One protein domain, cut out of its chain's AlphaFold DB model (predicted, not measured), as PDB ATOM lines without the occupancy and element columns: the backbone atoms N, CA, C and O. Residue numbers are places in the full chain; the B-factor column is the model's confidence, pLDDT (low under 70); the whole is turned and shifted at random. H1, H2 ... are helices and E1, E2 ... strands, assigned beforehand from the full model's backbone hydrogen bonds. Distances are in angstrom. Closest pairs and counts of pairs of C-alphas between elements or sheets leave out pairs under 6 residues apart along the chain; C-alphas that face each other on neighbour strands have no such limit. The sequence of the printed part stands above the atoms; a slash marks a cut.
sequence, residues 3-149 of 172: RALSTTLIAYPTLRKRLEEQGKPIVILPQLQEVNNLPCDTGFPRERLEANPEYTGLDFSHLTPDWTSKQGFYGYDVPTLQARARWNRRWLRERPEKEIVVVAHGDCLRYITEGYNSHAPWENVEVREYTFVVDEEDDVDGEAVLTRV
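What this domain is: This is residues 3 to 149 of the 172 residues of the protein "Putative phosphatase SPAC5H10.03" of Grifola frondosa (UniProt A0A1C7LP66). Little of this domain is regular structure: at one end the small hairpin E1 and E2 and helix H4 pack on H5, and at the other H1 and H2 make an L, with H3 apart and long loops between. Of 147 printed residues, 54 are in named elements, five helices, then two antiparallel strands; it is mostly helix and compact, radius of gyration of the C-alphas 15.5 A, spanning 44 by 36 by 28 A.

Where its parts are: Find E1 at residues 130 to 132 and E2 at 146 to 148, ending at C-alpha 148 (-21.927, 5.564, -34.889). H4, residues 78 to 93, runs 22.6 A from C-alpha 78 (-1.716, 15.353, -34.847). H5 is 106 to 114, H1 3 to 11, H2 13 to 21, H3 46 to 50.

How they stand to each other: In the hairpin E1 and E2, N 131 and O 147 are 2.9 A apart. H5 comes closest to E2 at the C-alphas of Thr 113 and Leu 146, 5.6 A. H4 and H5 touch, closest at the C-alphas of Ala 85 and Ile 112, 4.6 A; their steep tilt of 69.9 degrees is only just short of about perpendicular. H1 and H2 are close but not clearly touching, about perpendicular at 87 degrees; their closest C-alphas, Leu 9 and Arg 16, are 7.6 A apart. In H1 to H5 every O i to N i+4 pair is within hydrogen-bond range.

The domain as a whole: The farthest C-alphas, Pro 53 and Val 140, are 45.2 A apart. The printed part has no cut; H1 to H2 is a tight link, the others long. No printed residue is under 70 in pLDDT.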
ATOM      1  N   ARG A   3     -18.185  28.528 -25.224       96.38
ATOM      2  CA  ARG A   3     -19.193  28.078 -26.200       96.38
ATOM      3  C   ARG A   3     -19.789  26.702 -25.868       96.38
ATOM      4  O   ARG A   3     -21.001  26.584 -25.842       96.38
ATOM      5  N   ALA A   4     -18.963  25.706 -25.532       97.38
ATOM      6  CA  ALA A   4     -19.463  24.388 -25.132       97.38
ATOM      7  C   ALA A   4     -20.208  24.433 -23.787       97.38
ATOM      8  O   ALA A   4     -21.277  23.848 -23.672       97.38
ATOM      9  N   LEU A   5     -19.691  25.175 -22.797       97.50
ATOM     10  CA  LEU A   5     -20.353  25.338 -21.494       97.50
ATOM     11  C   LEU A   5     -21.740  25.973 -21.648       97.50
ATOM     12  O   LEU A   5     -22.728  25.413 -21.183       97.50
ATOM     13  N   SER A   6     -21.824  27.100 -22.355       97.44
ATOM     14  CA  SER A   6     -23.078  27.793 -22.641       97.44
ATOM     15  C   SER A   6     -24.047  26.899 -23.424       97.44
ATOM     16  O   SER A   6     -25.217  26.824 -23.064       97.44
ATOM     17  N   THR A   7     -23.577  26.147 -24.430       97.88
ATOM     18  CA  THR A   7     -24.412  25.155 -25.131       97.88
ATOM     19  C   THR A   7     -24.962  24.102 -24.174       97.88
ATOM     20  O   THR A   7     -26.159  23.837 -24.220       97.88
ATOM     21  N   THR A   8     -24.146  23.538 -23.277       97.06
ATOM     22  CA  THR A   8     -24.616  22.571 -22.271       97.06
ATOM     23  C   THR A   8     -25.731  23.162 -21.412       97.06
ATOM     24  O   THR A   8     -26.772  22.534 -21.232       97.06
ATOM     25  N   LEU A   9     -25.542  24.385 -20.910       96.25
ATOM     26  CA  LEU A   9     -26.507  25.032 -20.023       96.25
ATOM     27  C   LEU A   9     -27.821  25.396 -20.723       96.25
ATOM     28  O   LEU A   9     -28.888  25.246 -20.131       96.25
ATOM     29  N   ILE A  10     -27.745  25.851 -21.974       97.25
ATOM     30  CA  ILE A  10     -28.908  26.295 -22.751       97.25
ATOM     31  C   ILE A  10     -29.678  25.105 -23.335       97.25
ATOM     32  O   ILE A  10     -30.906  25.102 -23.303       97.25
ATOM     33  N   ALA A  11     -28.982  24.101 -23.876       96.56
ATOM     34  CA  ALA A  11     -29.614  22.988 -24.586       96.56
ATOM     35  C   ALA A  11     -30.128  21.886 -23.648       96.56
ATOM     36  O   ALA A  11     -31.079  21.186 -23.990       96.56
ATOM     37  N   TYR A  12     -29.534  21.740 -22.458       95.62
ATOM     38  CA  TYR A  12     -29.835  20.640 -21.538       95.62
ATOM     39  C   TYR A  12     -30.320  21.074 -20.136       95.62
ATOM     40  O   TYR A  12     -29.980  20.400 -19.161       95.62
ATOM     41  N   PRO A  13     -31.157  22.123 -19.970       95.38
ATOM     42  CA  PRO A  13     -31.557  22.600 -18.642       95.38
ATOM     43  C   PRO A  13     -32.340  21.540 -17.851       95.38
ATOM     44  O   PRO A  13     -32.083  21.323 -16.668       95.38
ATOM     45  N   THR A  14     -33.249  20.816 -18.514       96.44
ATOM     46  CA  THR A  14     -34.033  19.738 -17.890       96.44
ATOM     47  C   THR A  14     -33.161  18.546 -17.503       96.44
ATOM     48  O   THR A  14     -33.337  17.972 -16.429       96.44
ATOM     49  N   LEU A  15     -32.202  18.174 -18.360       94.88
ATOM     50  CA  LEU A  15     -31.273  17.081 -18.077       94.88
ATOM     51  C   LEU A  15     -30.361  17.437 -16.900       94.88
ATOM     52  O   LEU A  15     -30.238  16.627 -15.987       94.88
ATOM     53  N   ARG A  16     -29.786  18.646 -16.900       93.94
ATOM     54  CA  ARG A  16     -28.963  19.169 -15.804       93.94
ATOM     55  C   ARG A  16     -29.709  19.077 -14.477       93.94
ATOM     56  O   ARG A  16     -29.220  18.412 -13.571       93.94
ATOM     57  N   LYS A  17     -30.909  19.663 -14.397       94.62
ATOM     58  CA  LYS A  17     -31.722  19.654 -13.174       94.62
ATOM     59  C   LYS A  17     -31.946  18.229 -12.657       94.62
ATOM     60  O   LYS A  17     -31.692  17.949 -11.492       94.62
ATOM     61  N   ARG A  18     -32.363  17.317 -13.542       95.50
ATOM     62  CA  ARG A  18     -32.604  15.909 -13.196       95.50
ATOM     63  C   ARG A  18     -31.347  15.208 -12.671       95.50
ATOM     64  O   ARG A  18     -31.452  14.392 -11.763       95.50
ATOM     65  N   LEU A  19     -30.181  15.465 -13.267       93.62
ATOM     66  CA  LEU A  19     -28.918  14.851 -12.845       93.62
ATOM     67  C   LEU A  19     -28.432  15.427 -11.506       93.62
ATOM     68  O   LEU A  19     -28.047  14.659 -10.627       93.62
ATOM     69  N   GLU A  20     -28.532  16.741 -11.308       91.81
ATOM     70  CA  GLU A  20     -28.175  17.407 -10.048       91.81
ATOM     71  C   GLU A  20     -29.044  16.920  -8.875       91.81
ATOM     72  O   GLU A  20     -28.510  16.610  -7.813       91.81
ATOM     73  N   GLU A  21     -30.356  16.742  -9.076       94.75
ATOM     74  CA  GLU A  21     -31.270  16.145  -8.080       94.75
ATOM     75  C   GLU A  21     -30.889  14.700  -7.707       94.75
ATOM     76  O   GLU A  21     -31.204  14.232  -6.614       94.75
ATOM     77  N   GLN A  22     -30.185  13.993  -8.594       94.31
ATOM     78  CA  GLN A  22     -29.653  12.645  -8.361       94.31
ATOM     79  C   GLN A  22     -28.219  12.650  -7.809       94.31
ATOM     80  O   GLN A  22     -27.613  11.585  -7.691       94.31
ATOM     81  N   GLY A  23     -27.648  13.822  -7.515       91.44
ATOM     82  CA  GLY A  23     -26.259  13.954  -7.073       91.44
ATOM     83  C   GLY A  23     -25.227  13.650  -8.165       91.44
ATOM     84  O   GLY A  23     -24.093  13.305  -7.847       91.44
ATOM     85  N   LYS A  24     -25.606  13.752  -9.447       90.00
ATOM     86  CA  LYS A  24     -24.727  13.544 -10.608       90.00
ATOM     87  C   LYS A  24     -24.372  14.899 -11.232       90.00
ATOM     88  O   LYS A  24     -25.159  15.423 -12.021       90.00
ATOM     89  N   PRO A  25     -23.231  15.509 -10.874       84.94
ATOM     90  CA  PRO A  25     -22.877  16.826 -11.388       84.94
ATOM     91  C   PRO A  25     -22.449  16.774 -12.859       84.94
ATOM     92  O   PRO A  25     -22.023  15.741 -13.378       84.94
ATOM     93  N   ILE A  26     -22.509  17.929 -13.525       93.88
ATOM     94  CA  ILE A  26     -21.849  18.132 -14.818       93.88
ATOM     95  C   ILE A  26     -20.335  18.085 -14.595       93.88
ATOM     96  O   ILE A  26     -19.806  18.847 -13.789       93.88
ATOM     97  N   VAL A  27     -19.634  17.242 -15.354       96.50
ATOM     98  CA  VAL A  27     -18.168  17.184 -15.338       96.50
ATOM     99  C   VAL A  27     -17.605  18.105 -16.418       96.50
ATOM    100  O   VAL A  27     -17.926  17.969 -17.599       96.50
ATOM    101  N   ILE A  28     -16.740  19.040 -16.022       97.88
ATOM    102  CA  ILE A  28     -16.016  19.910 -16.951       97.88
ATOM    103  C   ILE A  28     -14.654  19.295 -17.241       97.88
ATOM    104  O   ILE A  28     -13.798  19.242 -16.369       97.88
ATOM    105  N   LEU A  29     -14.436  18.873 -18.486       97.69
ATOM    106  CA  LEU A  29     -13.232  18.145 -18.879       97.69
ATOM    107  C   LEU A  29     -12.378  18.979 -19.855       97.69
ATOM    108  O   LEU A  29     -12.801  19.195 -20.998       97.69
ATOM    109  N   PRO A  30     -11.185  19.479 -19.464       97.75
ATOM    110  CA  PRO A  30     -10.351  20.302 -20.351       97.75
ATOM    111  C   PRO A  30      -9.836  19.548 -21.584       97.75
ATOM    112  O   PRO A  30      -9.462  20.168 -22.583       97.75
ATOM    113  N   GLN A  31      -9.842  18.217 -21.550       98.19
ATOM    114  CA  GLN A  31      -9.415  17.353 -22.645       98.19
ATOM    115  C   GLN A  31     -10.377  17.369 -23.847       98.19
ATOM    116  O   GLN A  31      -9.973  16.989 -24.947       98.19
ATOM    117  N   LEU A  32     -11.602  17.884 -23.674       98.19
ATOM    118  CA  LEU A  32     -12.611  18.069 -24.729       98.19
ATOM    119  C   LEU A  32     -12.498  19.419 -25.469       98.19
ATOM    120  O   LEU A  32     -13.404  19.818 -26.203       98.19
ATOM    121  N   GLN A  33     -11.417  20.174 -25.254       97.62
ATOM    122  CA  GLN A  33     -11.209  21.461 -25.925       97.62
ATOM    123  C   GLN A  33     -10.955  21.322 -27.435       97.62
ATOM    124  O   GLN A  33     -10.496  20.278 -27.905       97.62
ATOM    125  N   GLU A  34     -11.204  22.409 -28.176       97.31
ATOM    126  CA  GLU A  34     -10.973  22.439 -29.623       97.31
ATOM    127  C   GLU A  34      -9.485  22.295 -29.974       97.31
ATOM    128  O   GLU A  34      -8.605  22.565 -29.151       97.31
ATOM    129  N   VAL A  35      -9.190  21.820 -31.180       96.38
ATOM    130  CA  VAL A  35      -7.856  21.311 -31.514       96.38
ATOM    131  C   VAL A  35      -6.836  22.379 -31.903       96.38
ATOM    132  O   VAL A  35      -5.653  22.162 -31.665       96.38
ATOM    133  N   ASN A  36      -7.251  23.524 -32.457       94.00
ATOM    134  CA  ASN A  36      -6.307  24.494 -33.025       94.00
ATOM    135  C   ASN A  36      -5.730  25.454 -31.974       94.00
ATOM    136  O   ASN A  36      -6.349  25.743 -30.948       94.00
ATOM    137  N   ASN A  37      -4.555  26.016 -32.273       96.00
ATOM    138  CA  ASN A  37      -3.938  27.087 -31.489       96.00
ATOM    139  C   ASN A  37      -4.356  28.477 -31.999       96.00
ATOM    140  O   ASN A  37      -3.534  29.290 -32.417       96.00
ATOM    141  N   LEU A  38      -5.665  28.725 -32.012       95.00
ATOM    142  CA  LEU A  38      -6.243  30.023 -32.351       95.00
ATOM    143  C   LEU A  38      -6.887  30.631 -31.103       95.00
ATOM    144  O   LEU A  38      -7.438  29.888 -30.293       95.00
ATOM    145  N   PRO A  39      -6.914  31.967 -30.941       93.38
ATOM    146  CA  PRO A  39      -7.567  32.596 -29.792       93.38
ATOM    147  C   PRO A  39      -9.038  32.200 -29.629       93.38
ATOM    148  O   PRO A  39      -9.527  32.086 -28.509       93.38
ATOM    149  N   CYS A  40      -9.745  31.957 -30.738       92.62
ATOM    150  CA  CYS A  40     -11.106  31.440 -30.695       92.62
ATOM    151  C   CYS A  40     -11.164  30.003 -30.161       92.62
ATOM    152  O   CYS A  40     -12.155  29.672 -29.525       92.62
ATOM    153  N   ASP A  41     -10.129  29.188 -30.359       95.31
ATOM    154  CA  ASP A  41     -10.037  27.779 -29.954       95.31
ATOM    155  C   ASP A  41      -9.385  27.571 -28.585       95.31
ATOM    156  O   ASP A  41      -9.320  26.448 -28.084       95.31
ATOM    157  N   THR A  42      -9.005  28.658 -27.918       95.56
ATOM    158  CA  THR A  42      -8.408  28.643 -26.584       95.56
ATOM    159  C   THR A  42      -9.422  29.050 -25.515       95.56
ATOM    160  O   THR A  42     -10.220  29.975 -25.671       95.56
ATOM    161  N   GLY A  43      -9.433  28.301 -24.411       95.75
ATOM    162  CA  GLY A  43     -10.280  28.578 -23.255       95.75
ATOM    163  C   GLY A  43      -9.859  29.820 -22.466       95.75
ATOM    164  O   GLY A  43      -8.874  30.482 -22.776       95.75
ATOM    165  N   PHE A  44     -10.605  30.122 -21.403       96.69
ATOM    166  CA  PHE A  44     -10.205  31.134 -20.424       96.69
ATOM    167  C   PHE A  44      -9.640  30.479 -19.165       96.69
ATOM    168  O   PHE A  44     -10.052  29.368 -18.855       96.69
ATOM    169  N   PRO A  45      -8.755  31.155 -18.415       96.31
ATOM    170  CA  PRO A  45      -8.334  30.680 -17.100       96.31
ATOM    171  C   PRO A  45      -9.528  30.358 -16.196       96.31
ATOM    172  O   PRO A  45     -10.608  30.942 -16.348       96.31
ATOM    173  N   ARG A  46      -9.324  29.422 -15.268       97.44
ATOM    174  CA  ARG A  46     -10.364  28.906 -14.370       97.44
ATOM    175  C   ARG A  46     -11.066  30.029 -13.609       97.44
ATOM    176  O   ARG A  46     -12.290  30.102 -13.629       97.44
ATOM    177  N   GLU A  47     -10.297  30.957 -13.054       97.19
ATOM    178  CA  GLU A  47     -10.773  32.067 -12.223       97.19
ATOM    179  C   GLU A  47     -11.739  32.965 -13.006       97.19
ATOM    180  O   GLU A  47     -12.744  33.448 -12.488       97.19
ATOM    181  N   ARG A  48     -11.470  33.155 -14.304       97.50
ATOM    182  CA  ARG A  48     -12.338  33.935 -15.190       97.50
ATOM    183  C   ARG A  48     -13.654  33.218 -15.494       97.50
ATOM    184  O   ARG A  48     -14.654  33.889 -15.745       97.50
ATOM    185  N   LEU A  49     -13.655  31.887 -15.536       98.00
ATOM    186  CA  LEU A  49     -14.874  31.101 -15.730       98.00
ATOM    187  C   LEU A  49     -15.709  31.055 -14.448       98.00
ATOM    188  O   LEU A  49     -16.913  31.273 -14.526       98.00
ATOM    189  N   GLU A  50     -15.074  30.864 -13.292       97.56
ATOM    190  CA  GLU A  50     -15.729  30.887 -11.975       97.56
ATOM    191  C   GLU A  50     -16.358  32.253 -11.661       97.56
ATOM    192  O   GLU A  50     -17.438  32.319 -11.081       97.56
ATOM    193  N   ALA A  51     -15.730  33.351 -12.095       97.88
ATOM    194  CA  ALA A  51     -16.263  34.701 -11.917       97.88
ATOM    195  C   ALA A  51     -17.451  35.045 -12.838       97.88
ATOM    196  O   ALA A  51     -18.039  36.116 -12.687       97.88
ATOM    197  N   ASN A  52     -17.799  34.198 -13.816       97.88
ATOM    198  CA  ASN A  52     -18.918  34.459 -14.723       97.88
ATOM    199  C   ASN A  52     -20.245  33.972 -14.103       97.88
ATOM    200  O   ASN A  52     -20.415  32.761 -13.948       97.88
ATOM    201  N   PRO A  53     -21.230  34.859 -13.846       97.44
ATOM    202  CA  PRO A  53     -22.519  34.476 -13.264       97.44
ATOM    203  C   PRO A  53     -23.278  33.399 -14.051       97.44
ATOM    204  O   PRO A  53     -24.011  32.614 -13.452       97.44
ATOM    205  N   GLU A  54     -23.074  33.321 -15.372       96.88
ATOM    206  CA  GLU A  54     -23.670  32.293 -16.241       96.88
ATOM    207  C   GLU A  54     -23.311  30.866 -15.794       96.88
ATOM    208  O   GLU A  54     -24.099  29.940 -15.967       96.88
ATOM    209  N   TYR A  55     -22.130  30.687 -15.201       96.44
ATOM    210  CA  TYR A  55     -21.569  29.382 -14.854       96.44
ATOM    211  C   TYR A  55     -21.651  29.065 -13.357       96.44
ATOM    212  O   TYR A  55     -20.980  28.155 -12.870       96.44
ATOM    213  N   THR A  56     -22.496  29.794 -12.625       94.25
ATOM    214  CA  THR A  56     -22.719  29.567 -11.194       94.25
ATOM    215  C   THR A  56     -23.150  28.120 -10.926       94.25
ATOM    216  O   THR A  56     -24.047  27.578 -11.582       94.25
ATOM    217  N   GLY A  57     -22.506  27.495  -9.938       91.38
ATOM    218  CA  GLY A  57     -22.778  26.116  -9.523       91.38
ATOM    219  C   GLY A  57     -22.089  25.039 -10.366       91.38
ATOM    220  O   GLY A  57     -22.288  23.862 -10.091       91.38
ATOM    221  N   LEU A  58     -21.290  25.409 -11.372       95.12
ATOM    222  CA  LEU A  58     -20.422  24.459 -12.064       95.12
ATOM    223  C   LEU A  58     -19.116  24.242 -11.290       95.12
ATOM    224  O   LEU A  58     -18.535  25.192 -10.769       95.12
ATOM    225  N   ASP A  59     -18.640  22.996 -11.261       95.69
ATOM    226  CA  ASP A  59     -17.332  22.657 -10.700       95.69
ATOM    227  C   ASP A  59     -16.238  22.723 -11.776       95.69
ATOM    228  O   ASP A  59     -16.252  21.982 -12.762       95.69
ATOM    229  N   PHE A  60     -15.271  23.613 -11.565       97.50
ATOM    230  CA  PHE A  60     -14.117  23.817 -12.439       97.50
ATOM    231  C   PHE A  60     -12.828  23.178 -11.898       97.50
ATOM    232  O   PHE A  60     -11.745  23.462 -12.413       97.50
ATOM    233  N   SER A  61     -12.917  22.316 -10.880       96.44
ATOM    234  CA  SER A  61     -11.781  21.652 -10.223       96.44
ATOM    235  C   SER A  61     -10.820  20.946 -11.185       96.44
ATOM    236  O   SER A  61      -9.610  20.967 -10.969       96.44
ATOM    237  N   HIS A  62     -11.340  20.398 -12.282       96.44
ATOM    238  CA  HIS A  62     -10.564  19.721 -13.323       96.44
ATOM    239  C   HIS A  62      -9.731  20.653 -14.214       96.44
ATOM    240  O   HIS A  62      -8.864  20.174 -14.945       96.44
ATOM    241  N   LEU A  63      -9.980  21.967 -14.207       97.69
ATOM    242  CA  LEU A  63      -9.219  22.915 -15.019       97.69
ATOM    243  C   LEU A  63      -7.853  23.184 -14.381       97.69
ATOM    244  O   LEU A  63      -7.724  24.007 -13.474       97.69
ATOM    245  N   THR A  64      -6.831  22.492 -14.878       95.75
ATOM    246  CA  THR A  64      -5.433  22.693 -14.474       95.75
ATOM    247  C   THR A  64      -4.907  24.042 -14.971       95.75
ATOM    248  O   THR A  64      -5.328  24.482 -16.035       95.75
ATOM    249  N   PRO A  65      -3.970  24.725 -14.288       95.69
ATOM    250  CA  PRO A  65      -3.485  26.043 -14.726       95.69
ATOM    251  C   PRO A  65      -2.974  26.106 -16.179       95.69
ATOM    252  O   PRO A  65      -3.063  27.146 -16.824       95.69
ATOM    253  N   ASP A  66      -2.473  24.991 -16.711       96.12
ATOM    254  CA  ASP A  66      -1.935  24.845 -18.064       96.12
ATOM    255  C   ASP A  66      -2.973  24.419 -19.122       96.12
ATOM    256  O   ASP A  66      -2.619  24.269 -20.293       96.12
ATOM    257  N   TRP A  67      -4.251  24.247 -18.762       96.94
ATOM    258  CA  TRP A  67      -5.270  23.694 -19.664       96.94
ATOM    259  C   TRP A  67      -5.508  24.513 -20.937       96.94
ATOM    260  O   TRP A  67      -5.955  23.979 -21.953       96.94
ATOM    261  N   THR A  68      -5.198  25.808 -20.903       96.81
ATOM    262  CA  THR A  68      -5.312  26.733 -22.039       96.81
ATOM    263  C   THR A  68      -4.016  26.880 -22.840       96.81
ATOM    264  O   THR A  68      -3.998  27.626 -23.815       96.81
ATOM    265  N   SER A  69      -2.935  26.191 -22.460       96.25
ATOM    266  CA  SER A  69      -1.586  26.406 -23.011       96.25
ATOM    267  C   SER A  69      -1.432  26.035 -24.484       96.25
ATOM    268  O   SER A  69      -0.513  26.530 -25.137       96.25
ATOM    269  N   LYS A  70      -2.291  25.139 -24.991       96.81
ATOM    270  CA  LYS A  70      -2.128  24.469 -26.292       96.81
ATOM    271  C   LYS A  70      -0.765  23.774 -26.442       96.81
ATOM    272  O   LYS A  70      -0.224  23.691 -27.542       96.81
ATOM    273  N   GLN A  71      -0.194  23.296 -25.337       96.94
ATOM    274  CA  GLN A  71       1.124  22.655 -25.270       96.94
ATOM    275  C   GLN A  71       1.072  21.367 -24.446       96.94
ATOM    276  O   GLN A  71       0.107  21.119 -23.722       96.94
ATOM    277  N   GLY A  72       2.116  20.537 -24.554       96.56
ATOM    278  CA  GLY A  72       2.197  19.262 -23.839       96.56
ATOM    279  C   GLY A  72       0.988  18.382 -24.154       96.56
ATOM    280  O   GLY A  72       0.646  18.199 -25.316       96.56
ATOM    281  N   PHE A  73       0.282  17.908 -23.124       96.31
ATOM    282  CA  PHE A  73      -0.961  17.142 -23.287       96.31
ATOM    283  C   PHE A  73      -2.048  17.909 -24.074       96.31
ATOM    284  O   PHE A  73      -2.874  17.330 -24.789       96.31
ATOM    285  N   TYR A  74      -2.046  19.238 -23.969       97.44
ATOM    286  CA  TYR A  74      -2.981  20.123 -24.662       97.44
ATOM    287  C   TYR A  74      -2.481  20.574 -26.040       97.44
ATOM    288  O   TYR A  74      -3.134  21.404 -26.672       97.44
ATOM    289  N   GLY A  75      -1.371  20.012 -26.533       97.75
ATOM    290  CA  GLY A  75      -0.809  20.283 -27.857       97.75
ATOM    291  C   GLY A  75      -1.810  20.125 -29.007       97.75
ATOM    292  O   GLY A  75      -2.858  19.477 -28.879       97.75
ATOM    293  N   TYR A  76      -1.479  20.767 -30.124       97.44
ATOM    294  CA  TYR A  76      -2.309  20.851 -31.331       97.44
ATOM    295  C   TYR A  76      -1.704  20.106 -32.533       97.44
ATOM    296  O   TYR A  76      -2.239  20.182 -33.636       97.44
ATOM    297  N   ASP A  77      -0.595  19.391 -32.343       97.94
ATOM    298  CA  ASP A  77      -0.049  18.478 -33.346       97.94
ATOM    299  C   ASP A  77      -0.856  17.170 -33.406       97.94
ATOM    300  O   ASP A  77      -1.444  16.729 -32.417       97.94
ATOM    301  N   VAL A  78      -0.882  16.538 -34.583       98.12
ATOM    302  CA  VAL A  78      -1.716  15.353 -34.847       98.12
ATOM    303  C   VAL A  78      -1.472  14.213 -33.842       98.12
ATOM    304  O   VAL A  78      -2.461  13.737 -33.279       98.12
ATOM    305  N   PRO A  79      -0.226  13.789 -33.543       98.25
ATOM    306  CA  PRO A  79       0.019  12.755 -32.534       98.25
ATOM    307  C   PRO A  79      -0.567  13.087 -31.156       98.25
ATOM    308  O   PRO A  79      -1.214  12.233 -30.541       98.25
ATOM    309  N   THR A  80      -0.398  14.326 -30.685       98.44
ATOM    310  CA  THR A  80      -0.967  14.775 -29.406       98.44
ATOM    311  C   THR A  80      -2.494  14.760 -29.425       98.44
ATOM    312  O   THR A  80      -3.122  14.296 -28.471       98.44
ATOM    313  N   LEU A  81      -3.117  15.207 -30.517       98.56
ATOM    314  CA  LEU A  81      -4.575  15.197 -30.670       98.56
ATOM    315  C   LEU A  81      -5.143  13.774 -30.664       98.56
ATOM    316  O   LEU A  81      -6.141  13.511 -29.991       98.56
ATOM    317  N   GLN A  82      -4.476  12.838 -31.339       98.38
ATOM    318  CA  GLN A  82      -4.847  11.422 -31.325       98.38
ATOM    319  C   GLN A  82      -4.706  10.809 -29.929       98.38
ATOM    320  O   GLN A  82      -5.597  10.087 -29.480       98.38
ATOM    321  N   ALA A  83      -3.625  11.129 -29.210       98.31
ATOM    322  CA  ALA A  83      -3.425  10.682 -27.834       98.31
ATOM    323  C   ALA A  83      -4.495  11.234 -26.883       98.31
ATOM    324  O   ALA A  83      -5.052  10.486 -26.079       98.31
ATOM    325  N   ARG A  84      -4.844  12.519 -27.011       98.31
ATOM    326  CA  ARG A  84      -5.906  13.147 -26.217       98.31
ATOM    327  C   ARG A  84      -7.280  12.551 -26.522       98.31
ATOM    328  O   ARG A  84      -8.079  12.353 -25.611       98.31
ATOM    329  N   ALA A  85      -7.549  12.212 -27.779       98.50
ATOM    330  CA  ALA A  85      -8.778  11.531 -28.161       98.50
ATOM    331  C   ALA A  85      -8.873  10.111 -27.588       98.50
ATOM    332  O   ALA A  85      -9.914   9.767 -27.030       98.50
ATOM    333  N   ARG A  86      -7.787   9.324 -27.641       98.44
ATOM    334  CA  ARG A  86      -7.702   8.027 -26.944       98.44
ATOM    335  C   ARG A  86      -7.984   8.176 -25.455       98.44
ATOM    336  O   ARG A  86      -8.799   7.441 -24.910       98.44
ATOM    337  N   TRP A  87      -7.350   9.159 -24.816       98.44
ATOM    338  CA  TRP A  87      -7.555   9.438 -23.398       98.44
ATOM    339  C   TRP A  87      -9.028   9.734 -23.084       98.44
ATOM    340  O   TRP A  87      -9.580   9.127 -22.175       98.44
ATOM    341  N   ASN A  88      -9.689  10.591 -23.876       98.62
ATOM    342  CA  ASN A  88     -11.114  10.890 -23.699       98.62
ATOM    343  C   ASN A  88     -11.984   9.631 -23.824       98.62
ATOM    344  O   ASN A  88     -12.888   9.443 -23.018       98.62
ATOM    345  N   ARG A  89     -11.720   8.762 -24.810       98.56
ATOM    346  CA  ARG A  89     -12.496   7.525 -24.991       98.56
ATOM    347  C   ARG A  89     -12.336   6.563 -23.818       98.56
ATOM    348  O   ARG A  89     -13.340   6.051 -23.336       98.56
ATOM    349  N   ARG A  90     -11.107   6.365 -23.328       97.88
ATOM    350  CA  ARG A  90     -10.835   5.540 -22.138       97.88
ATOM    351  C   ARG A  90     -11.533   6.102 -20.905       97.88
ATOM    352  O   ARG A  90     -12.308   5.394 -20.274       97.88
ATOM    353  N   TRP A  91     -11.365   7.401 -20.654       97.81
ATOM    354  CA  TRP A  91     -12.018   8.080 -19.535       97.81
ATOM    355  C   TRP A  91     -13.544   7.942 -19.586       97.81
ATOM    356  O   TRP A  91     -14.165   7.711 -18.555       97.81
ATOM    357  N   LEU A  92     -14.149   8.057 -20.777       97.62
ATOM    358  CA  LEU A  92     -15.589   7.864 -20.980       97.62
ATOM    359  C   LEU A  92     -16.029   6.413 -20.771       97.62
ATOM    360  O   LEU A  92     -17.130   6.202 -20.283       97.62
ATOM    361  N   ARG A  93     -15.207   5.424 -21.140       96.62
ATOM    362  CA  ARG A  93     -15.528   4.006 -20.938       96.62
ATOM    363  C   ARG A  93     -15.473   3.604 -19.465       96.62
ATOM    364  O   ARG A  93     -16.328   2.855 -19.016       96.62
ATOM    365  N   GLU A  94     -14.517   4.145 -18.715       95.81
ATOM    366  CA  GLU A  94     -14.339   3.887 -17.275       95.81
ATOM    367  C   GLU A  94     -15.469   4.477 -16.407       95.81
ATOM    368  O   GLU A  94     -15.535   4.265 -15.193       95.81
ATOM    369  N   ARG A  95     -16.366   5.264 -17.007       95.81
ATOM    370  CA  ARG A  95     -17.505   5.860 -16.320       95.81
ATOM    371  C   ARG A  95     -18.556   4.803 -15.953       95.81
ATOM    372  O   ARG A  95     -18.910   3.971 -16.780       95.81
ATOM    373  N   PRO A  96     -19.157   4.877 -14.750       94.00
ATOM    374  CA  PRO A  96     -20.256   3.989 -14.371       94.00
ATOM    375  C   PRO A  96     -21.579   4.322 -15.086       94.00
ATOM    376  O   PRO A  96     -22.556   3.578 -14.969       94.00
ATOM    377  N   GLU A  97     -21.672   5.471 -15.761       94.38
ATOM    378  CA  GLU A  97     -22.868   5.881 -16.487       94.38
ATOM    379  C   GLU A  97     -23.052   5.096 -17.798       94.38
ATOM    380  O   GLU A  97     -22.165   5.053 -18.639       94.38
ATOM    381  N   LYS A  98     -24.254   4.541 -18.011       92.50
ATOM    382  CA  LYS A  98     -24.601   3.827 -19.257       92.50
ATOM    383  C   LYS A  98     -24.739   4.743 -20.475       92.50
ATOM    384  O   LYS A  98     -24.469   4.327 -21.592       92.50
ATOM    385  N   GLU A  99     -25.215   5.965 -20.257       94.69
ATOM    386  CA  GLU A  99     -25.447   6.965 -21.298       94.69
ATOM    387  C   GLU A  99     -24.812   8.280 -20.858       94.69
ATOM    388  O   GLU A  99     -25.084   8.775 -19.759       94.69
ATOM    389  N   ILE A 100     -23.973   8.853 -21.720       96.62
ATOM    390  CA  ILE A 100     -23.227  10.080 -21.443       96.62
ATOM    391  C   ILE A 100     -23.471  11.065 -22.579       96.62
ATOM    392  O   ILE A 100     -23.279  10.748 -23.752       96.62
ATOM    393  N   VAL A 101     -23.858  12.289 -22.226       97.25
ATOM    394  CA  VAL A 101     -23.921  13.400 -23.179       97.25
ATOM    395  C   VAL A 101     -22.591  14.138 -23.149       97.25
ATOM    396  O   VAL A 101     -22.219  14.719 -22.130       97.25
ATOM    397  N   VAL A 102     -21.890  14.147 -24.282       98.19
ATOM    398  CA  VAL A 102     -20.649  14.907 -24.467       98.19
ATOM    399  C   VAL A 102     -20.945  16.139 -25.316       98.19
ATOM    400  O   VAL A 102     -21.375  16.023 -26.461       98.19
ATOM    401  N   VAL A 103     -20.695  17.328 -24.766       98.44
ATOM    402  CA  VAL A 103     -20.812  18.605 -25.488       98.44
ATOM    403  C   VAL A 103     -19.409  19.152 -25.733       98.44
ATOM    404  O   VAL A 103     -18.710  19.527 -24.792       98.44
ATOM    405  N   ALA A 104     -18.987  19.182 -26.995       98.06
ATOM    406  CA  ALA A 104     -17.622  19.538 -27.381       98.06
ATOM    407  C   ALA A 104     -17.591  20.329 -28.704       98.06
ATOM    408  O   ALA A 104     -18.526  21.067 -29.022       98.06
ATOM    409  N   HIS A 105     -16.486  20.234 -29.442       97.75
ATOM    410  CA  HIS A 105     -16.232  20.981 -30.674       97.75
ATOM    411  C   HIS A 105     -16.023  20.047 -31.866       97.75
ATOM    412  O   HIS A 105     -15.689  18.882 -31.674       97.75
ATOM    413  N   GLY A 106     -16.226  20.549 -33.084       97.31
ATOM    414  CA  GLY A 106     -16.274  19.719 -34.288       97.31
ATOM    415  C   GLY A 106     -14.989  18.931 -34.534       97.31
ATOM    416  O   GLY A 106     -15.059  17.714 -34.699       97.31
ATOM    417  N   ASP A 107     -13.817  19.579 -34.520       97.44
ATOM    418  CA  ASP A 107     -12.563  18.851 -34.768       97.44
ATOM    419  C   ASP A 107     -12.235  17.912 -33.604       97.44
ATOM    420  O   ASP A 107     -11.851  16.764 -33.830       97.44
ATOM    421  N   CYS A 108     -12.448  18.354 -32.361       98.12
ATOM    422  CA  CYS A 108     -12.302  17.501 -31.179       98.12
ATOM    423  C   CYS A 108     -13.149  16.220 -31.290       98.12
ATOM    424  O   CYS A 108     -12.636  15.115 -31.099       98.12
ATOM    425  N   LEU A 109     -14.426  16.357 -31.665       98.38
ATOM    426  CA  LEU A 109     -15.339  15.234 -31.850       98.38
ATOM    427  C   LEU A 109     -14.867  14.306 -32.968       98.38
ATOM    428  O   LEU A 109     -14.885  13.103 -32.751       98.38
ATOM    429  N   ARG A 110     -14.370  14.822 -34.101       98.06
ATOM    430  CA  ARG A 110     -13.793  13.982 -35.173       98.06
ATOM    431  C   ARG A 110     -12.636  13.129 -34.668       98.06
ATOM    432  O   ARG A 110     -12.635  11.922 -34.882       98.06
ATOM    433  N   TYR A 111     -11.692  13.702 -33.924       98.44
ATOM    434  CA  TYR A 111     -10.609  12.897 -33.350       98.44
ATOM    435  C   TYR A 111     -11.125  11.846 -32.362       98.44
ATOM    436  O   TYR A 111     -10.640  10.712 -32.365       98.44
ATOM    437  N   ILE A 112     -12.108  12.198 -31.527       98.50
ATOM    438  CA  ILE A 112     -12.719  11.259 -30.581       98.50
ATOM    439  C   ILE A 112     -13.416  10.125 -31.333       98.50
ATOM    440  O   ILE A 112     -13.169   8.972 -31.007       98.50
ATOM    441  N   THR A 113     -14.236  10.414 -32.339       98.00
ATOM    442  CA  THR A 113     -15.100   9.411 -32.978       98.00
ATOM    443  C   THR A 113     -14.447   8.676 -34.144       98.00
ATOM    444  O   THR A 113     -14.837   7.552 -34.432       98.00
ATOM    445  N   GLU A 114     -13.472   9.285 -34.820       96.94
ATOM    446  CA  GLU A 114     -12.865   8.769 -36.059       96.94
ATOM    447  C   GLU A 114     -11.348   8.549 -35.937       96.94
ATOM    448  O   GLU A 114     -10.757   7.871 -36.770       96.94
ATOM    449  N   GLY A 115     -10.694   9.096 -34.905       96.56
ATOM    450  CA  GLY A 115      -9.247   8.957 -34.687       96.56
ATOM    451  C   GLY A 115      -8.373   9.920 -35.503       96.56
ATOM    452  O   GLY A 115      -7.151   9.924 -35.347       96.56
ATOM    453  N   TYR A 116      -8.970  10.762 -36.344       96.94
ATOM    454  CA  TYR A 116      -8.296  11.797 -37.130       96.94
ATOM    455  C   TYR A 116      -9.269  12.938 -37.456       96.94
ATOM    456  O   TYR A 116     -10.472  12.826 -37.222       96.94
ATOM    457  N   ASN A 117      -8.762  14.046 -38.005       95.31
ATOM    458  CA  ASN A 117      -9.622  15.100 -38.535       95.31
ATOM    459  C   ASN A 117     -10.019  14.782 -39.983       95.31
ATOM    460  O   ASN A 117      -9.254  15.034 -40.909       95.31
ATOM    461  N   SER A 118     -11.211  14.225 -40.181       94.75
ATOM    462  CA  SER A 118     -11.741  13.912 -41.514       94.75
ATOM    463  C   SER A 118     -12.249  15.119 -42.294       94.75
ATOM    464  O   SER A 118     -12.610  14.981 -43.462       94.75
ATOM    465  N   HIS A 119     -12.340  16.290 -41.656       93.38
ATOM    466  CA  HIS A 119     -13.023  17.476 -42.176       93.38
ATOM    467  C   HIS A 119     -14.511  17.262 -42.523       93.38
ATOM    468  O   HIS A 119     -15.155  18.175 -43.043       93.38
ATOM    469  N   ALA A 120     -15.100  16.105 -42.190       93.62
ATOM    470  CA  ALA A 120     -16.524  15.852 -42.375       93.62
ATOM    471  C   ALA A 120     -17.339  16.802 -41.483       93.62
ATOM    472  O   ALA A 120     -17.040  16.912 -40.292       93.62
ATOM    473  N   PRO A 121     -18.352  17.519 -41.993       92.12
ATOM    474  CA  PRO A 121     -19.028  18.556 -41.222       92.12
ATOM    475  C   PRO A 121     -19.710  17.985 -39.974       92.12
ATOM    476  O   PRO A 121     -20.204  16.856 -39.968       92.12
ATOM    477  N   TRP A 122     -19.713  18.792 -38.918       95.25
ATOM    478  CA  TRP A 122     -20.607  18.670 -37.773       95.25
ATOM    479  C   TRP A 122     -21.424  19.953 -37.756       95.25
ATOM    480  O   TRP A 122     -20.835  21.036 -37.712       95.25
ATOM    481  N   GLU A 123     -22.746  19.840 -37.831       95.56
ATOM    482  CA  GLU A 123     -23.596  21.026 -37.741       95.56
ATOM    483  C   GLU A 123     -23.600  21.563 -36.305       95.56
ATOM    484  O   GLU A 123     -23.422  20.827 -35.328       95.56
ATOM    485  N   ASN A 124     -23.803  22.873 -36.152       93.69
ATOM    486  CA  ASN A 124     -23.915  23.461 -34.820       93.69
ATOM    487  C   ASN A 124     -25.113  22.848 -34.086       93.69
ATOM    488  O   ASN A 124     -26.233  22.868 -34.590       93.69
ATOM    489  N   VAL A 125     -24.875  22.362 -32.863       94.94
ATOM    490  CA  VAL A 125     -25.895  21.693 -32.032       94.94
ATOM    491  C   VAL A 125     -26.390  20.362 -32.639       94.94
ATOM    492  O   VAL A 125     -27.440  19.851 -32.258       94.94
ATOM    493  N   GLU A 126     -25.630  19.754 -33.557       96.62
ATOM    494  CA  GLU A 126     -25.910  18.396 -34.031       96.62
ATOM    495  C   GLU A 126     -25.701  17.364 -32.915       96.62
ATOM    496  O   GLU A 126     -24.700  17.390 -32.196       96.62
ATOM    497  N   VAL A 127     -26.623  16.404 -32.815       96.25
ATOM    498  CA  VAL A 127     -26.500  15.247 -31.925       96.25
ATOM    499  C   VAL A 127     -26.242  13.998 -32.756       96.25
ATOM    500  O   VAL A 127     -26.996  13.672 -33.674       96.25
ATOM    501  N   ARG A 128     -25.185  13.266 -32.406       97.00
ATOM    502  CA  ARG A 128     -24.883  11.942 -32.952       97.00
ATOM    503  C   ARG A 128     -24.686  10.963 -31.806       97.00
ATOM    504  O   ARG A 128     -24.080  11.302 -30.797       97.00
ATOM    505  N   GLU A 129     -25.182   9.754 -32.001       97.75
ATOM    506  CA  GLU A 129     -25.083   8.666 -31.038       97.75
ATOM    507  C   GLU A 129     -23.958   7.712 -31.447       97.75
ATOM    508  O   GLU A 129     -23.827   7.364 -32.626       97.75
ATOM    509  N   TYR A 130     -23.145   7.309 -30.476       98.06
ATOM    510  CA  TYR A 130     -22.024   6.393 -30.657       98.06
ATOM    511  C   TYR A 130     -22.028   5.348 -29.548       98.06
ATOM    512  O   TYR A 130     -22.427   5.639 -28.424       98.06
ATOM    513  N   THR A 131     -21.531   4.161 -29.870       97.62
ATOM    514  CA  THR A 131     -21.245   3.096 -28.907       97.62
ATOM    515  C   THR A 131     -19.810   2.625 -29.084       97.62
ATOM    516  O   THR A 131     -19.233   2.775 -30.165       97.62
ATOM    517  N   PHE A 132     -19.227   2.053 -28.035       97.56
ATOM    518  CA  PHE A 132     -17.953   1.354 -28.151       97.56
ATOM    519  C   PHE A 132     -18.106   0.138 -29.069       97.56
ATOM    520  O   PHE A 132     -19.143  -0.524 -29.061       97.56
ATOM    521  N   VAL A 133     -17.094  -0.112 -29.904       96.62
ATOM    522  CA  VAL A 133     -17.111  -1.208 -30.891       96.62
ATOM    523  C   VAL A 133     -17.043  -2.573 -30.215       96.62
ATOM    524  O   VAL A 133     -17.689  -3.511 -30.671       96.62
ATOM    525  N   VAL A 134     -16.264  -2.661 -29.141       95.88
ATOM    526  CA  VAL A 134     -16.079  -3.857 -28.318       95.88
ATOM    527  C   VAL A 134     -16.173  -3.485 -26.841       95.88
ATOM    528  O   VAL A 134     -15.941  -2.319 -26.474       95.88
ATOM    529  N   ASP A 135     -16.493  -4.481 -26.020       93.50
ATOM    530  CA  ASP A 135     -16.425  -4.386 -24.566       93.50
ATOM    531  C   ASP A 135     -14.965  -4.260 -24.097       93.50
ATOM    532  O   ASP A 135     -14.024  -4.520 -24.849       93.50
ATOM    533  N   GLU A 136     -14.758  -3.803 -22.860       91.44
ATOM    534  CA  GLU A 136     -13.414  -3.527 -22.328       91.44
ATOM    535  C   GLU A 136     -12.512  -4.770 -22.312       91.44
ATOM    536  O   GLU A 136     -11.330  -4.667 -22.627       91.44
ATOM    537  N   GLU A 137     -13.082  -5.938 -22.011       93.81
ATOM    538  CA  GLU A 137     -12.370  -7.223 -21.950       93.81
ATOM    539  C   GLU A 137     -11.800  -7.657 -23.313       93.81
ATOM    540  O   GLU A 137     -10.784  -8.348 -23.367       93.81
ATOM    541  N   ASP A 138     -12.425  -7.205 -24.405       95.00
ATOM    542  CA  ASP A 138     -12.066  -7.544 -25.785       95.00
ATOM    543  C   ASP A 138     -11.241  -6.438 -26.478       95.00
ATOM    544  O   ASP A 138     -10.783  -6.611 -27.613       95.00
ATOM    545  N   ASP A 139     -11.023  -5.290 -25.825       94.56
ATOM    546  CA  ASP A 139     -10.236  -4.177 -26.369       94.56
ATOM    547  C   ASP A 139      -8.734  -4.368 -26.127       94.56
ATOM    548  O   ASP A 139      -8.119  -3.695 -25.300       94.56
ATOM    549  N   VAL A 140      -8.136  -5.291 -26.880       91.94
ATOM    550  CA  VAL A 140      -6.724  -5.697 -26.745       91.94
ATOM    551  C   VAL A 140      -5.747  -4.517 -26.839       91.94
ATOM    552  O   VAL A 140      -4.756  -4.475 -26.109       91.94
ATOM    553  N   ASP A 141      -6.030  -3.545 -27.707       91.56
ATOM    554  CA  ASP A 141      -5.179  -2.365 -27.904       91.56
ATOM    555  C   ASP A 141      -5.524  -1.223 -26.923       91.56
ATOM    556  O   ASP A 141      -4.806  -0.221 -26.809       91.56
ATOM    557  N   GLY A 142      -6.636  -1.359 -26.193       92.56
ATOM    558  CA  GLY A 142      -7.177  -0.343 -25.299       92.56
ATOM    559  C   GLY A 142      -7.562   0.940 -26.037       92.56
ATOM    560  O   GLY A 142      -7.462   2.026 -25.472       92.56
ATOM    561  N   GLU A 143      -7.902   0.893 -27.320       95.12
ATOM    562  CA  GLU A 143      -8.124   2.100 -28.132       95.12
ATOM    563  C   GLU A 143      -9.486   2.759 -27.881       95.12
ATOM    564  O   GLU A 143      -9.718   3.921 -28.252       95.12
ATOM    565  N   ALA A 144     -10.378   2.018 -27.226       97.31
ATOM    566  CA  ALA A 144     -11.738   2.380 -26.883       97.31
ATOM    567  C   ALA A 144     -12.543   2.892 -28.083       97.31
ATOM    568  O   ALA A 144     -13.311   3.840 -27.960       97.31
ATOM    569  N   VAL A 145     -12.338   2.289 -29.260       97.62
ATOM    570  CA  VAL A 145     -12.892   2.755 -30.540       97.62
ATOM    571  C   VAL A 145     -14.416   2.874 -30.481       97.62
ATOM    572  O   VAL A 145     -15.107   2.005 -29.948       97.62
ATOM    573  N   LEU A 146     -14.934   3.956 -31.065       97.94
ATOM    574  CA  LEU A 146     -16.359   4.249 -31.163       97.94
ATOM    575  C   LEU A 146     -16.881   3.953 -32.572       97.94
ATOM    576  O   LEU A 146     -16.189   4.166 -33.565       97.94
ATOM    577  N   THR A 147     -18.139   3.538 -32.665       97.44
ATOM    578  CA  THR A 147     -18.889   3.456 -33.921       97.44
ATOM    579  C   THR A 147     -20.222   4.176 -33.790       97.44
ATOM    580  O   THR A 147     -20.836   4.196 -32.722       97.44
ATOM    581  N   ARG A 148     -20.667   4.816 -34.875       96.50
ATOM    582  CA  ARG A 148     -21.927   5.564 -34.889       96.50
ATOM    583  C   ARG A 148     -23.099   4.589 -34.848       96.50
ATOM    584  O   ARG A 148     -23.205   3.714 -35.708       96.50
ATOM    585  N   VAL A 149     -24.032   4.806 -33.927       95.88
ATOM    586  CA  VAL A 149     -25.301   4.079 -33.907       95.88
ATOM    587  C   VAL A 149     -26.133   4.556 -35.098       95.88
ATOM    588  O   VAL A 149     -26.547   5.715 -35.183       95.88
TER     589      VAL A 149